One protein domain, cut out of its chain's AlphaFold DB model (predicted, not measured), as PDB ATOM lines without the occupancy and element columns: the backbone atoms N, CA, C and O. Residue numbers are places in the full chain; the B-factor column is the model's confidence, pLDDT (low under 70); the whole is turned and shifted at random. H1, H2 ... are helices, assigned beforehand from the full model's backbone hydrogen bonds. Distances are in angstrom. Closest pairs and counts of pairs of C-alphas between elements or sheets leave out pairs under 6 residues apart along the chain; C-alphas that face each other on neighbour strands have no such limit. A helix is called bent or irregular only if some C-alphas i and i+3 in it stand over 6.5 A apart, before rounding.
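What this domain is: This is residues 27 to 126 of the 257 residues of the protein "DUF937 domain-containing protein" of Methylorubrum populi (UniProt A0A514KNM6). Short H3 sits in the middle, with H1b, H4 and H5 packed round it; H4 and H5 meet in an L-shaped corner. H2 follows H1, before a long loop. The 100 printed residues, all helix in class, have five named helices, H1 to H5. The whole is compact, radius of gyration of the C-alphas 13.5 A, spanning 36 by 31 by 20 A.

Where its parts are: H1, residues 27 to 51, starts at C-alpha 27 (187.775, 359.877, 278.082). Assigned as one helix by its hydrogen bonds, it is bent, C-alphas 36 and 39 being 6.6 A apart: H1a is 27 to 36, H1b 39 to 51. H2 is 53 to 59, H3 73 to 81, H4 84 to 98. H5, 102 to 125, 34.0 A long, ends at C-alpha 125 (209.498, 341.746, 268.808).

How they stand to each other: H1a touches H4 at residues 94 to 98 alone, closest C-alphas Ala 33 and Ser 98, 4.7 A. H1b touches H3, closest C-alphas Gly 44 and Phe 81, 4.4 A, at a steep tilt of 63 degrees. H2 is close to H3 but not clearly touching, closest C-alphas Leu 59 and Met 76, 7.7 A. H4 and H5 touch about perpendicular, 80 degrees, closest C-alphas Ser 95 and Ala 102, 5.2 A. Every O i to N i+4 pair is within hydrogen-bond range in H1a, H1b, H2, H3 and H4, and 18 of 20 in H5.

The domain as a whole: The printed part has no cut. The farthest C-alphas, Ser 96 and Asn 126, are 38.0 A apart. The link H2 to H3 is long. Of 36 residues under pLDDT 70, among them are 59 to 75 and 112 to 126.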
ATOM      1  N   PRO A  27     187.692 361.339 278.146       81.81
ATOM      2  CA  PRO A  27     187.775 359.877 278.082       81.81
ATOM      3  C   PRO A  27     186.508 359.247 277.485       81.81
ATOM      4  O   PRO A  27     186.586 358.307 276.702       81.81
ATOM      5  N   ASP A  28     185.348 359.831 277.787       82.94
ATOM      6  CA  ASP A  28     184.027 359.407 277.316       82.94
ATOM      7  C   ASP A  28     183.833 359.624 275.799       82.94
ATOM      8  O   ASP A  28     183.375 358.725 275.095       82.94
ATOM      9  N   GLN A  29     184.269 360.769 275.254       84.69
ATOM     10  CA  GLN A  29     184.275 361.024 273.802       84.69
ATOM     11  C   GLN A  29     185.215 360.076 273.060       84.69
ATOM     12  O   GLN A  29     184.859 359.537 272.014       84.69
ATOM     13  N   THR A  30     186.402 359.847 273.622       81.44
ATOM     14  CA  THR A  30     187.395 358.930 273.056       81.44
ATOM     15  C   THR A  30     186.847 357.499 273.009       81.44
ATOM     16  O   THR A  30     186.977 356.823 271.988       81.44
ATOM     17  N   ARG A  31     186.161 357.058 274.072       82.31
ATOM     18  CA  ARG A  31     185.509 355.742 274.154       82.31
ATOM     19  C   ARG A  31     184.408 355.595 273.100       82.31
ATOM     20  O   ARG A  31     184.484 354.677 272.288       82.31
ATOM     21  N   ARG A  32     183.495 356.573 273.008       82.62
ATOM     22  CA  ARG A  32     182.436 356.598 271.979       82.62
ATOM     23  C   ARG A  32     182.986 356.623 270.558       82.62
ATOM     24  O   ARG A  32     182.404 356.016 269.665       82.62
ATOM     25  N   ALA A  33     184.097 357.317 270.324       81.25
ATOM     26  CA  ALA A  33     184.748 357.348 269.018       81.25
ATOM     27  C   ALA A  33     185.288 355.980 268.617       81.25
ATOM     28  O   ALA A  33     185.073 355.547 267.488       81.25
ATOM     29  N   MET A  34     185.950 355.285 269.541       77.88
ATOM     30  CA  MET A  34     186.430 353.927 269.302       77.88
ATOM     31  C   MET A  34     185.270 352.953 269.096       77.88
ATOM     32  O   MET A  34     185.292 352.188 268.137       77.88
ATOM     33  N   GLU A  35     184.223 353.036 269.913       81.25
ATOM     34  CA  GLU A  35     183.014 352.216 269.768       81.25
ATOM     35  C   GLU A  35     182.283 352.469 268.443       81.25
ATOM     36  O   GLU A  35     181.789 351.528 267.830       81.25
ATOM     37  N   ALA A  36     182.250 353.712 267.956       82.94
ATOM     38  CA  ALA A  36     181.647 354.054 266.668       82.94
ATOM     39  C   ALA A  36     182.521 353.643 265.469       82.94
ATOM     40  O   ALA A  36     182.002 353.331 264.396       82.94
ATOM     41  N   LEU A  37     183.847 353.648 265.633       80.94
ATOM     42  CA  LEU A  37     184.795 353.316 264.571       80.94
ATOM     43  C   LEU A  37     185.026 351.812 264.420       80.94
ATOM     44  O   LEU A  37     185.238 351.358 263.298       80.94
ATOM     45  N   LEU A  38     184.975 351.035 265.503       83.62
ATOM     46  CA  LEU A  38     185.264 349.596 265.488       83.62
ATOM     47  C   LEU A  38     184.372 348.783 264.530       83.62
ATOM     48  O   LEU A  38     184.929 348.009 263.747       83.62
ATOM     49  N   PRO A  39     183.034 348.948 264.512       79.75
ATOM     50  CA  PRO A  39     182.159 348.196 263.613       79.75
ATOM     51  C   PRO A  39     182.420 348.545 262.150       79.75
ATOM     52  O   PRO A  39     182.409 347.679 261.281       79.75
ATOM     53  N   ALA A  40     182.681 349.825 261.872       79.94
ATOM     54  CA  ALA A  40     183.022 350.261 260.530       79.94
ATOM     55  C   ALA A  40     184.369 349.664 260.113       79.94
ATOM     56  O   ALA A  40     184.463 349.025 259.070       79.94
ATOM     57  N   LEU A  41     185.399 349.790 260.948       78.12
ATOM     58  CA  LEU A  41     186.736 349.290 260.657       78.12
ATOM     59  C   LEU A  41     186.749 347.774 260.416       78.12
ATOM     60  O   LEU A  41     187.409 347.332 259.479       78.12
ATOM     61  N   SER A  42     186.000 346.985 261.193       80.00
ATOM     62  CA  SER A  42     185.903 345.531 261.004       80.00
ATOM     63  C   SER A  42     185.209 345.160 259.689       80.00
ATOM     64  O   SER A  42     185.711 344.307 258.953       80.00
ATOM     65  N   MET A  43     184.114 345.844 259.338       80.69
ATOM     66  CA  MET A  43     183.435 345.682 258.046       80.69
ATOM     67  C   MET A  43     184.332 346.065 256.862       80.69
ATOM     68  O   MET A  43     184.353 345.354 255.857       80.69
ATOM     69  N   GLY A  44     185.112 347.143 256.990       76.25
ATOM     70  CA  GLY A  44     186.116 347.534 255.999       76.25
ATOM     71  C   GLY A  44     187.189 346.463 255.835       76.25
ATOM     72  O   GLY A  44     187.432 345.985 254.729       76.25
ATOM     73  N   LEU A  45     187.757 345.992 256.947       79.00
ATOM     74  CA  LEU A  45     188.814 344.984 256.937       79.00
ATOM     75  C   LEU A  45     188.381 343.687 256.229       79.00
ATOM     76  O   LEU A  45     189.119 343.181 255.386       79.00
ATOM     77  N   MET A  46     187.179 343.181 256.532       73.94
ATOM     78  CA  MET A  46     186.620 341.972 255.905       73.94
ATOM     79  C   MET A  46     186.413 342.146 254.397       73.94
ATOM     80  O   MET A  46     186.704 341.240 253.618       73.94
ATOM     81  N   ARG A  47     185.947 343.325 253.972       73.38
ATOM     82  CA  ARG A  47     185.771 343.659 252.557       73.38
ATOM     83  C   ARG A  47     187.114 343.742 251.834       73.38
ATOM     84  O   ARG A  47     187.269 343.102 250.799       73.38
ATOM     85  N   ASN A  48     188.067 344.494 252.385       72.19
ATOM     86  CA  ASN A  48     189.372 344.726 251.772       72.19
ATOM     87  C   ASN A  48     190.228 343.460 251.709       72.19
ATOM     88  O   ASN A  48     190.859 343.217 250.691       72.19
ATOM     89  N   ALA A  49     190.198 342.609 252.737       70.56
ATOM     90  CA  ALA A  49     190.884 341.317 252.692       70.56
ATOM     91  C   ALA A  49     190.363 340.412 251.557       70.56
ATOM     92  O   ALA A  49     191.129 339.626 251.003       70.56
ATOM     93  N   GLY A  50     189.083 340.545 251.185       71.06
ATOM     94  CA  GLY A  50     188.486 339.832 250.054       71.06
ATOM     95  C   GLY A  50     188.782 340.452 248.683       71.06
ATOM     96  O   GLY A  50     188.874 339.719 247.703       71.06
ATOM     97  N   THR A  51     188.933 341.778 248.589       71.50
ATOM     98  CA  THR A  51     189.215 342.473 247.317       71.50
ATOM     99  C   THR A  51     190.700 342.652 247.014       71.50
ATOM    100  O   THR A  51     191.066 342.619 245.845       71.50
ATOM    101  N   ASP A  52     191.550 342.834 248.027       66.25
ATOM    102  CA  ASP A  52     192.965 343.175 247.846       66.25
ATOM    103  C   ASP A  52     193.890 342.464 248.869       66.25
ATOM    104  O   ASP A  52     194.459 343.086 249.778       66.25
ATOM    105  N   PRO A  53     194.091 341.133 248.732       66.25
ATOM    106  CA  PRO A  53     194.925 340.343 249.648       66.25
ATOM    107  C   PRO A  53     196.382 340.835 249.724       66.25
ATOM    108  O   PRO A  53     197.004 340.824 250.787       66.25
ATOM    109  N   MET A  54     196.928 341.309 248.597       72.12
ATOM    110  CA  MET A  54     198.285 341.868 248.517       72.12
ATOM    111  C   MET A  54     198.363 343.293 249.088       72.12
ATOM    112  O   MET A  54     199.376 343.658 249.695       72.12
ATOM    113  N   GLY A  55     197.298 344.092 248.951       70.69
ATOM    114  CA  GLY A  55     197.165 345.402 249.589       70.69
ATOM    115  C   GLY A  55     197.128 345.310 251.116       70.69
ATOM    116  O   GLY A  55     197.811 346.078 251.794       70.69
ATOM    117  N   PHE A  56     196.429 344.311 251.661       70.12
ATOM    118  CA  PHE A  56     196.399 344.026 253.099       70.12
ATOM    119  C   PHE A  56     197.802 343.745 253.663       70.12
ATOM    120  O   PHE A  56     198.197 344.329 254.671       70.12
ATOM    121  N   GLY A  57     198.609 342.937 252.967       68.56
ATOM    122  CA  GLY A  57     199.995 342.658 253.364       68.56
ATOM    123  C   GLY A  57     200.886 343.906 253.424       68.56
ATOM    124  O   GLY A  57     201.746 344.019 254.297       68.56
ATOM    125  N   ARG A  58     200.658 344.888 252.547       71.69
ATOM    126  CA  ARG A  58     201.357 346.187 252.586       71.69
ATOM    127  C   ARG A  58     200.851 347.091 253.705       71.69
ATOM    128  O   ARG A  58     201.647 347.789 254.325       71.69
ATOM    129  N   LEU A  59     199.551 347.052 253.980       66.25
ATOM    130  CA  LEU A  59     198.908 347.833 255.033       66.25
ATOM    131  C   LEU A  59     199.417 347.434 256.429       66.25
ATOM    132  O   LEU A  59     199.696 348.294 257.258       66.25
ATOM    133  N   PHE A  60     199.590 346.129 256.651       66.62
ATOM    134  CA  PHE A  60     200.084 345.550 257.905       66.62
ATOM    135  C   PHE A  60     201.612 345.415 257.965       66.62
ATOM    136  O   PHE A  60     202.146 344.859 258.921       66.62
ATOM    137  N   GLY A  61     202.337 345.910 256.954       60.12
ATOM    138  CA  GLY A  61     203.799 345.826 256.920       60.12
ATOM    139  C   GLY A  61     204.340 344.395 256.801       60.12
ATOM    140  O   GLY A  61     205.535 344.185 256.988       60.12
ATOM    141  N   LEU A  62     203.502 343.418 256.435       61.75
ATOM    142  CA  LEU A  62     203.881 342.014 256.231       61.75
ATOM    143  C   LEU A  62     204.871 341.832 255.061       61.75
ATOM    144  O   LEU A  62     205.497 340.785 254.947       61.75
ATOM    145  N   GLY A  63     205.050 342.856 254.214       53.38
ATOM    146  CA  GLY A  63     206.113 342.925 253.201       53.38
ATOM    147  C   GLY A  63     207.312 343.818 253.560       53.38
ATOM    148  O   GLY A  63     208.314 343.795 252.847       53.38
ATOM    149  N   GLN A  64     207.228 344.627 254.624       53.47
ATOM    150  CA  GLN A  64     208.316 345.500 255.079       53.47
ATOM    151  C   GLN A  64     208.079 345.920 256.548       53.47
ATOM    152  O   GLN A  64     207.332 346.874 256.801       53.47
ATOM    153  N   PRO A  65     208.677 345.222 257.532       43.69
ATOM    154  CA  PRO A  65     208.480 345.542 258.943       43.69
ATOM    155  C   PRO A  65     208.997 346.959 259.233       43.69
ATOM    156  O   PRO A  65     210.135 347.294 258.905       43.69
ATOM    157  N   GLY A  66     208.141 347.811 259.803       54.97
ATOM    158  CA  GLY A  66     208.477 349.198 260.159       54.97
ATOM    159  C   GLY A  66     207.966 350.286 259.205       54.97
ATOM    160  O   GLY A  66     208.177 351.465 259.481       54.97
ATOM    161  N   LYS A  67     207.260 349.937 258.120       49.97
ATOM    162  CA  LYS A  67     206.559 350.909 257.262       49.97
ATOM    163  C   LYS A  67     205.070 350.594 257.166       49.97
ATOM    164  O   LYS A  67     204.582 350.171 256.125       49.97
ATOM    165  N   ALA A  68     204.333 350.835 258.250       52.53
ATOM    166  CA  ALA A  68     202.911 351.126 258.092       52.53
ATOM    167  C   ALA A  68     202.811 352.370 257.206       52.53
ATOM    168  O   ALA A  68     203.488 353.366 257.476       52.53
ATOM    169  N   SER A  69     202.078 352.280 256.096       50.44
ATOM    170  CA  SER A  69     202.060 353.354 255.102       50.44
ATOM    171  C   SER A  69     201.633 354.674 255.762       50.44
ATOM    172  O   SER A  69     200.530 354.746 256.294       50.44
ATOM    173  N   PRO A  70     202.477 355.723 255.725       48.75
ATOM    174  CA  PRO A  70     202.148 357.044 256.259       48.75
ATOM    175  C   PRO A  70     201.270 357.862 255.300       48.75
ATOM    176  O   PRO A  70     201.014 359.038 255.560       48.75
ATOM    177  N   GLN A  71     200.821 357.272 254.182       48.81
ATOM    178  CA  GLN A  71     199.754 357.857 253.374       48.81
ATOM    179  C   GLN A  71     198.562 358.078 254.294       48.81
ATOM    180  O   GLN A  71     198.185 357.163 255.023       48.81
ATOM    181  N   GLY A  72     198.065 359.317 254.316       57.72
ATOM    182  CA  GLY A  72     197.154 359.821 255.335       57.72
ATOM    183  C   GLY A  72     196.112 358.785 255.731       57.72
ATOM    184  O   GLY A  72     195.577 358.071 254.892       57.72
ATOM    185  N   SER A  73     195.815 358.693 257.020       64.19
ATOM    186  CA  SER A  73     194.849 357.730 257.557       64.19
ATOM    187  C   SER A  73     193.517 357.689 256.793       64.19
ATOM    188  O   SER A  73     192.873 356.649 256.744       64.19
ATOM    189  N   ALA A  74     193.124 358.794 256.153       65.38
ATOM    190  CA  ALA A  74     191.992 358.858 255.236       65.38
ATOM    191  C   ALA A  74     192.181 358.018 253.955       65.38
ATOM    192  O   ALA A  74     191.247 357.326 253.565       65.38
ATOM    193  N   ASP A  75     193.362 358.031 253.334       69.44
ATOM    194  CA  ASP A  75     193.732 357.177 252.196       69.44
ATOM    195  C   ASP A  75     193.895 355.712 252.616       69.44
ATOM    196  O   ASP A  75     193.470 354.810 251.897       69.44
ATOM    197  N   MET A  76     194.438 355.458 253.811       72.25
ATOM    198  CA  MET A  76     194.498 354.109 254.384       72.25
ATOM    199  C   MET A  76     193.090 353.559 254.637       72.25
ATOM    200  O   MET A  76     192.822 352.410 254.302       72.25
ATOM    201  N   LEU A  77     192.181 354.376 255.182       76.25
ATOM    202  CA  LEU A  77     190.773 354.017 255.347       76.25
ATOM    203  C   LEU A  77     190.083 353.861 253.991       76.25
ATOM    204  O   LEU A  77     189.337 352.910 253.809       76.25
ATOM    205  N   ALA A  78     190.354 354.724 253.011       78.19
ATOM    206  CA  ALA A  78     189.825 354.578 251.656       78.19
ATOM    207  C   ALA A  78     190.258 353.253 251.013       78.19
ATOM    208  O   ALA A  78     189.428 352.583 250.403       78.19
ATOM    209  N   GLY A  79     191.515 352.843 251.214       76.75
ATOM    210  CA  GLY A  79     192.022 351.526 250.826       76.75
ATOM    211  C   GLY A  79     191.384 350.388 251.629       76.75
ATOM    212  O   GLY A  79     190.940 349.405 251.051       76.75
ATOM    213  N   LEU A  80     191.242 350.549 252.948       75.19
ATOM    214  CA  LEU A  80     190.583 349.588 253.844       75.19
ATOM    215  C   LEU A  80     189.097 349.400 253.556       75.19
ATOM    216  O   LEU A  80     188.564 348.336 253.815       75.19
ATOM    217  N   PHE A  81     188.410 350.416 253.061       78.25
ATOM    218  CA  PHE A  81     187.002 350.328 252.688       78.25
ATOM    219  C   PHE A  81     186.817 350.015 251.198       78.25
ATOM    220  O   PHE A  81     185.692 349.794 250.754       78.25
ATOM    221  N   GLY A  82     187.900 350.025 250.412       74.88
ATOM    222  CA  GLY A  82     187.881 349.926 248.951       74.88
ATOM    223  C   GLY A  82     187.196 351.107 248.250       74.88
ATOM    224  O   GLY A  82     187.027 351.083 247.033       74.88
ATOM    225  N   SER A  83     186.760 352.131 248.995       80.56
ATOM    226  CA  SER A  83     186.096 353.312 248.454       80.56
ATOM    227  C   SER A  83     186.340 354.554 249.326       80.56
ATOM    228  O   SER A  83     186.003 354.553 250.516       80.56
ATOM    229  N   PRO A  84     186.850 355.655 248.739       81.06
ATOM    230  CA  PRO A  84     187.072 356.910 249.456       81.06
ATOM    231  C   PRO A  84     185.766 357.568 249.922       81.06
ATOM    232  O   PRO A  84     185.754 358.230 250.957       81.06
ATOM    233  N   LEU A  85     184.645 357.338 249.224       82.69
ATOM    234  CA  LEU A  85     183.330 357.850 249.631       82.69
ATOM    235  C   LEU A  85     182.859 357.200 250.943       82.69
ATOM    236  O   LEU A  85     182.377 357.887 251.845       82.69
ATOM    237  N   LEU A  86     183.046 355.883 251.079       80.50
ATOM    238  CA  LEU A  86     182.719 355.137 252.299       80.50
ATOM    239  C   LEU A  86     183.580 355.598 253.477       80.50
ATOM    240  O   LEU A  86     183.038 355.898 254.537       80.50
ATOM    241  N   ALA A  87     184.890 355.756 253.270       80.94
ATOM    242  CA  ALA A  87     185.792 356.283 254.293       80.94
ATOM    243  C   ALA A  87     185.370 357.683 254.778       80.94
ATOM    244  O   ALA A  87     185.329 357.941 255.981       80.94
ATOM    245  N   GLN A  88     184.979 358.571 253.857       84.06
ATOM    246  CA  GLN A  88     184.472 359.905 254.193       84.06
ATOM    247  C   GLN A  88     183.184 359.834 255.030       84.06
ATOM    248  O   GLN A  88     183.027 360.582 255.994       84.06
ATOM    249  N   THR A  89     182.280 358.918 254.675       85.50
ATOM    250  CA  THR A  89     180.984 358.736 255.344       85.50
ATOM    251  C   THR A  89     181.163 358.171 256.750       85.50
ATOM    252  O   THR A  89     180.520 358.640 257.681       85.50
ATOM    253  N   VAL A  90     182.094 357.231 256.933       83.44
ATOM    254  CA  VAL A  90     182.449 356.669 258.245       83.44
ATOM    255  C   VAL A  90     183.068 357.731 259.150       83.44
ATOM    256  O   VAL A  90     182.675 357.837 260.308       83.44
ATOM    257  N   ILE A  91     183.978 358.563 258.634       85.06
ATOM    258  CA  ILE A  91     184.562 359.679 259.397       85.06
ATOM    259  C   ILE A  91     183.470 360.680 259.799       85.06
ATOM    260  O   ILE A  91     183.456 361.131 260.942       85.06
ATOM    261  N   GLN A  92     182.531 360.997 258.903       86.25
ATOM    262  CA  GLN A  92     181.409 361.887 259.216       86.25
ATOM    263  C   GLN A  92     180.458 361.276 260.254       86.25
ATOM    264  O   GLN A  92     180.113 361.940 261.231       86.25
ATOM    265  N   GLN A  93     180.100 360.003 260.109       82.75
ATOM    266  CA  GLN A  93     179.240 359.293 261.053       82.75
ATOM    267  C   GLN A  93     179.892 359.208 262.438       82.75
ATOM    268  O   GLN A  93     179.281 359.586 263.437       82.75
ATOM    269  N   ALA A  94     181.160 358.801 262.496       83.25
ATOM    270  CA  ALA A  94     181.929 358.737 263.730       83.25
ATOM    271  C   ALA A  94     182.090 360.125 264.361       83.25
ATOM    272  O   ALA A  94     181.966 360.242 265.576       83.25
ATOM    273  N   SER A  95     182.276 361.184 263.565       85.88
ATOM    274  CA  SER A  95     182.333 362.559 264.075       85.88
ATOM    275  C   SER A  95     181.019 362.991 264.744       85.88
ATOM    276  O   SER A  95     181.033 363.525 265.852       85.88
ATOM    277  N   SER A  96     179.871 362.667 264.133       84.69
ATOM    278  CA  SER A  96     178.547 362.994 264.681       84.69
ATOM    279  C   SER A  96     178.190 362.184 265.931       84.69
ATOM    280  O   SER A  96     177.577 362.722 266.848       84.69
ATOM    281  N   ALA A  97     178.610 360.917 265.995       82.38
ATOM    282  CA  ALA A  97     178.311 360.023 267.112       82.38
ATOM    283  C   ALA A  97     179.247 360.235 268.314       82.38
ATOM    284  O   ALA A  97     178.824 360.119 269.462       82.38
ATOM    285  N   SER A  98     180.518 360.557 268.062       81.44
ATOM    286  CA  SER A  98     181.513 360.799 269.115       81.44
ATOM    287  C   SER A  98     181.519 362.236 269.638       81.44
ATOM    288  O   SER A  98     182.088 362.495 270.697       81.44
ATOM    289  N   GLY A  99     180.907 363.177 268.910       82.56
ATOM    290  CA  GLY A  99     180.990 364.609 269.210       82.56
ATOM    291  C   GLY A  99     182.364 365.219 268.908       82.56
ATOM    292  O   GLY A  99     182.636 366.346 269.319       82.56
ATOM    293  N   ILE A 100     183.236 364.490 268.204       85.38
ATOM    294  CA  ILE A 100     184.581 364.917 267.804       85.38
ATOM    295  C   ILE A 100     184.508 365.442 266.373       85.38
ATOM    296  O   ILE A 100     184.005 364.755 265.493       85.38
ATOM    297  N   GLY A 101     185.049 366.629 266.092       84.69
ATOM    298  CA  GLY A 101     185.079 367.150 264.721       84.69
ATOM    299  C   GLY A 101     185.837 366.219 263.763       84.69
ATOM    300  O   GLY A 101     186.890 365.691 264.113       84.69
ATOM    301  N   ALA A 102     185.357 366.060 262.526       82.38
ATOM    302  CA  ALA A 102     185.994 365.209 261.510       82.38
ATOM    303  C   ALA A 102     187.487 365.531 261.284       82.38
ATOM    304  O   ALA A 102     188.277 364.644 260.969       82.38
ATOM    305  N   GLN A 103     187.884 366.790 261.493       80.56
ATOM    306  CA  GLN A 103     189.279 367.236 261.452       80.56
ATOM    307  C   GLN A 103     190.113 366.662 262.611       80.56
ATOM    308  O   GLN A 103     191.217 366.174 262.385       80.56
ATOM    309  N   ALA A 104     189.576 366.673 263.835       79.06
ATOM    310  CA  ALA A 104     190.224 366.076 264.999       79.06
ATOM    311  C   ALA A 104     190.287 364.551 264.850       79.06
ATOM    312  O   ALA A 104     191.348 363.966 265.030       79.06
ATOM    313  N   LEU A 105     189.213 363.915 264.374       77.19
ATOM    314  CA  LEU A 105     189.194 362.475 264.102       77.19
ATOM    315  C   LEU A 105     190.258 362.062 263.068       77.19
ATOM    316  O   LEU A 105     190.958 361.065 263.244       77.19
ATOM    317  N   ARG A 106     190.438 362.868 262.016       79.31
ATOM    318  CA  ARG A 106     191.507 362.689 261.019       79.31
ATOM    319  C   ARG A 106     192.909 362.845 261.600       79.31
ATOM    320  O   ARG A 106     193.807 362.153 261.137       79.31
ATOM    321  N   GLN A 107     193.098 363.719 262.586       78.31
ATOM    322  CA  GLN A 107     194.375 363.887 263.288       78.31
ATOM    323  C   GLN A 107     194.623 362.803 264.347       78.31
ATOM    324  O   GLN A 107     195.774 362.461 264.609       78.31
ATOM    325  N   MET A 108     193.562 362.224 264.908       76.75
ATOM    326  CA  MET A 108     193.637 361.124 265.872       76.75
ATOM    327  C   MET A 108     193.963 359.784 265.223       76.75
ATOM    328  O   MET A 108     194.714 358.982 265.777       76.75
ATOM    329  N   LEU A 109     193.407 359.532 264.039       75.38
ATOM    330  CA  LEU A 109     193.558 358.263 263.333       75.38
ATOM    331  C   LEU A 109     195.021 357.834 263.087       75.38
ATOM    332  O   LEU A 109     195.314 356.664 263.307       75.38
ATOM    333  N   PRO A 110     195.955 358.710 262.667       69.00
ATOM    334  CA  PRO A 110     197.362 358.356 262.495       69.00
ATOM    335  C   PRO A 110     198.033 357.924 263.799       69.00
ATOM    336  O   PRO A 110     198.853 357.011 263.789       69.00
ATOM    337  N   VAL A 111     197.669 358.545 264.926       75.75
ATOM    338  CA  VAL A 111     198.222 358.196 266.240       75.75
ATOM    339  C   VAL A 111     197.653 356.861 266.725       75.75
ATOM    340  O   VAL A 111     198.413 356.015 267.188       75.75
ATOM    341  N   MET A 112     196.357 356.611 266.513       67.19
ATOM    342  CA  MET A 112     195.719 355.307 266.764       67.19
ATOM    343  C   MET A 112     196.334 354.199 265.909       67.19
ATOM    344  O   MET A 112     196.702 353.146 266.421       67.19
ATOM    345  N   ALA A 113     196.486 354.441 264.607       64.50
ATOM    346  CA  ALA A 113     197.108 353.498 263.685       64.50
ATOM    347  C   ALA A 113     198.564 353.219 264.082       64.50
ATOM    348  O   ALA A 113     198.986 352.064 264.098       64.50
ATOM    349  N   GLY A 114     199.307 354.255 264.481       64.06
ATOM    350  CA  GLY A 114     200.660 354.132 265.015       64.06
ATOM    351  C   GLY A 114     200.725 353.287 266.285       64.06
ATOM    352  O   GLY A 114     201.598 352.430 266.382       64.06
ATOM    353  N   MET A 115     199.787 353.456 267.223       64.12
ATOM    354  CA  MET A 115     199.705 352.634 268.438       64.12
ATOM    355  C   MET A 115     199.343 351.178 268.140       64.12
ATOM    356  O   MET A 115     199.928 350.281 268.738       64.12
ATOM    357  N   ILE A 116     198.438 350.922 267.194       64.56
ATOM    358  CA  ILE A 116     198.079 349.558 266.778       64.56
ATOM    359  C   ILE A 116     199.290 348.866 266.142       64.56
ATOM    360  O   ILE A 116     199.622 347.740 266.500       64.56
ATOM    361  N   VAL A 117     199.997 349.553 265.243       61.41
ATOM    362  CA  VAL A 117     201.206 349.029 264.593       61.41
ATOM    363  C   VAL A 117     202.327 348.836 265.607       61.41
ATOM    364  O   VAL A 117     202.968 347.791 265.605       61.41
ATOM    365  N   ALA A 118     202.545 349.798 266.504       60.28
ATOM    366  CA  ALA A 118     203.523 349.680 267.579       60.28
ATOM    367  C   ALA A 118     203.177 348.524 268.524       60.28
ATOM    368  O   ALA A 118     204.076 347.794 268.920       60.28
ATOM    369  N   GLY A 119     201.896 348.303 268.822       60.59
ATOM    370  CA  GLY A 119     201.418 347.169 269.606       60.59
ATOM    371  C   GLY A 119     201.692 345.836 268.916       60.59
ATOM    372  O   GLY A 119     202.267 344.946 269.533       60.59
ATOM    373  N   ILE A 120     201.371 345.711 267.624       65.31
ATOM    374  CA  ILE A 120     201.629 344.496 266.830       65.31
ATOM    375  C   ILE A 120     203.135 344.228 266.706       65.31
ATOM    376  O   ILE A 120     203.583 343.105 266.908       65.31
ATOM    377  N   VAL A 121     203.936 345.254 266.415       58.31
ATOM    378  CA  VAL A 121     205.402 345.152 266.356       58.31
ATOM    379  C   VAL A 121     205.956 344.783 267.729       58.31
ATOM    380  O   VAL A 121     206.806 343.910 267.807       58.31
ATOM    381  N   HIS A 122     205.457 345.364 268.821       55.31
ATOM    382  CA  HIS A 122     205.879 344.994 270.172       55.31
ATOM    383  C   HIS A 122     205.476 343.560 270.528       55.31
ATOM    384  O   HIS A 122     206.261 342.861 271.143       55.31
ATOM    385  N   LEU A 123     204.319 343.073 270.080       58.16
ATOM    386  CA  LEU A 123     203.905 341.672 270.231       58.16
ATOM    387  C   LEU A 123     204.807 340.704 269.448       58.16
ATOM    388  O   LEU A 123     205.066 339.595 269.907       58.16
ATOM    389  N   VAL A 124     205.293 341.119 268.275       58.84
ATOM    390  CA  VAL A 124     206.180 340.312 267.422       58.84
ATOM    391  C   VAL A 124     207.643 340.377 267.878       58.84
ATOM    392  O   VAL A 124     208.346 339.374 267.802       58.84
ATOM    393  N   LEU A 125     208.115 341.534 268.351       54.94
ATOM    394  CA  LEU A 125     209.498 341.746 268.808       54.94
ATOM    395  C   LEU A 125     209.693 341.425 270.296       54.94
ATOM    396  O   LEU A 125     210.811 341.131 270.708       54.94
ATOM    397  N   ASN A 126     208.630 341.485 271.094       44.88
ATOM    398  CA  ASN A 126     208.595 341.137 272.509       44.88
ATOM    399  C   ASN A 126     207.388 340.213 272.776       44.88
ATOM    400  O   ASN A 126     206.412 340.623 273.415       44.88
TER     401      ASN A 126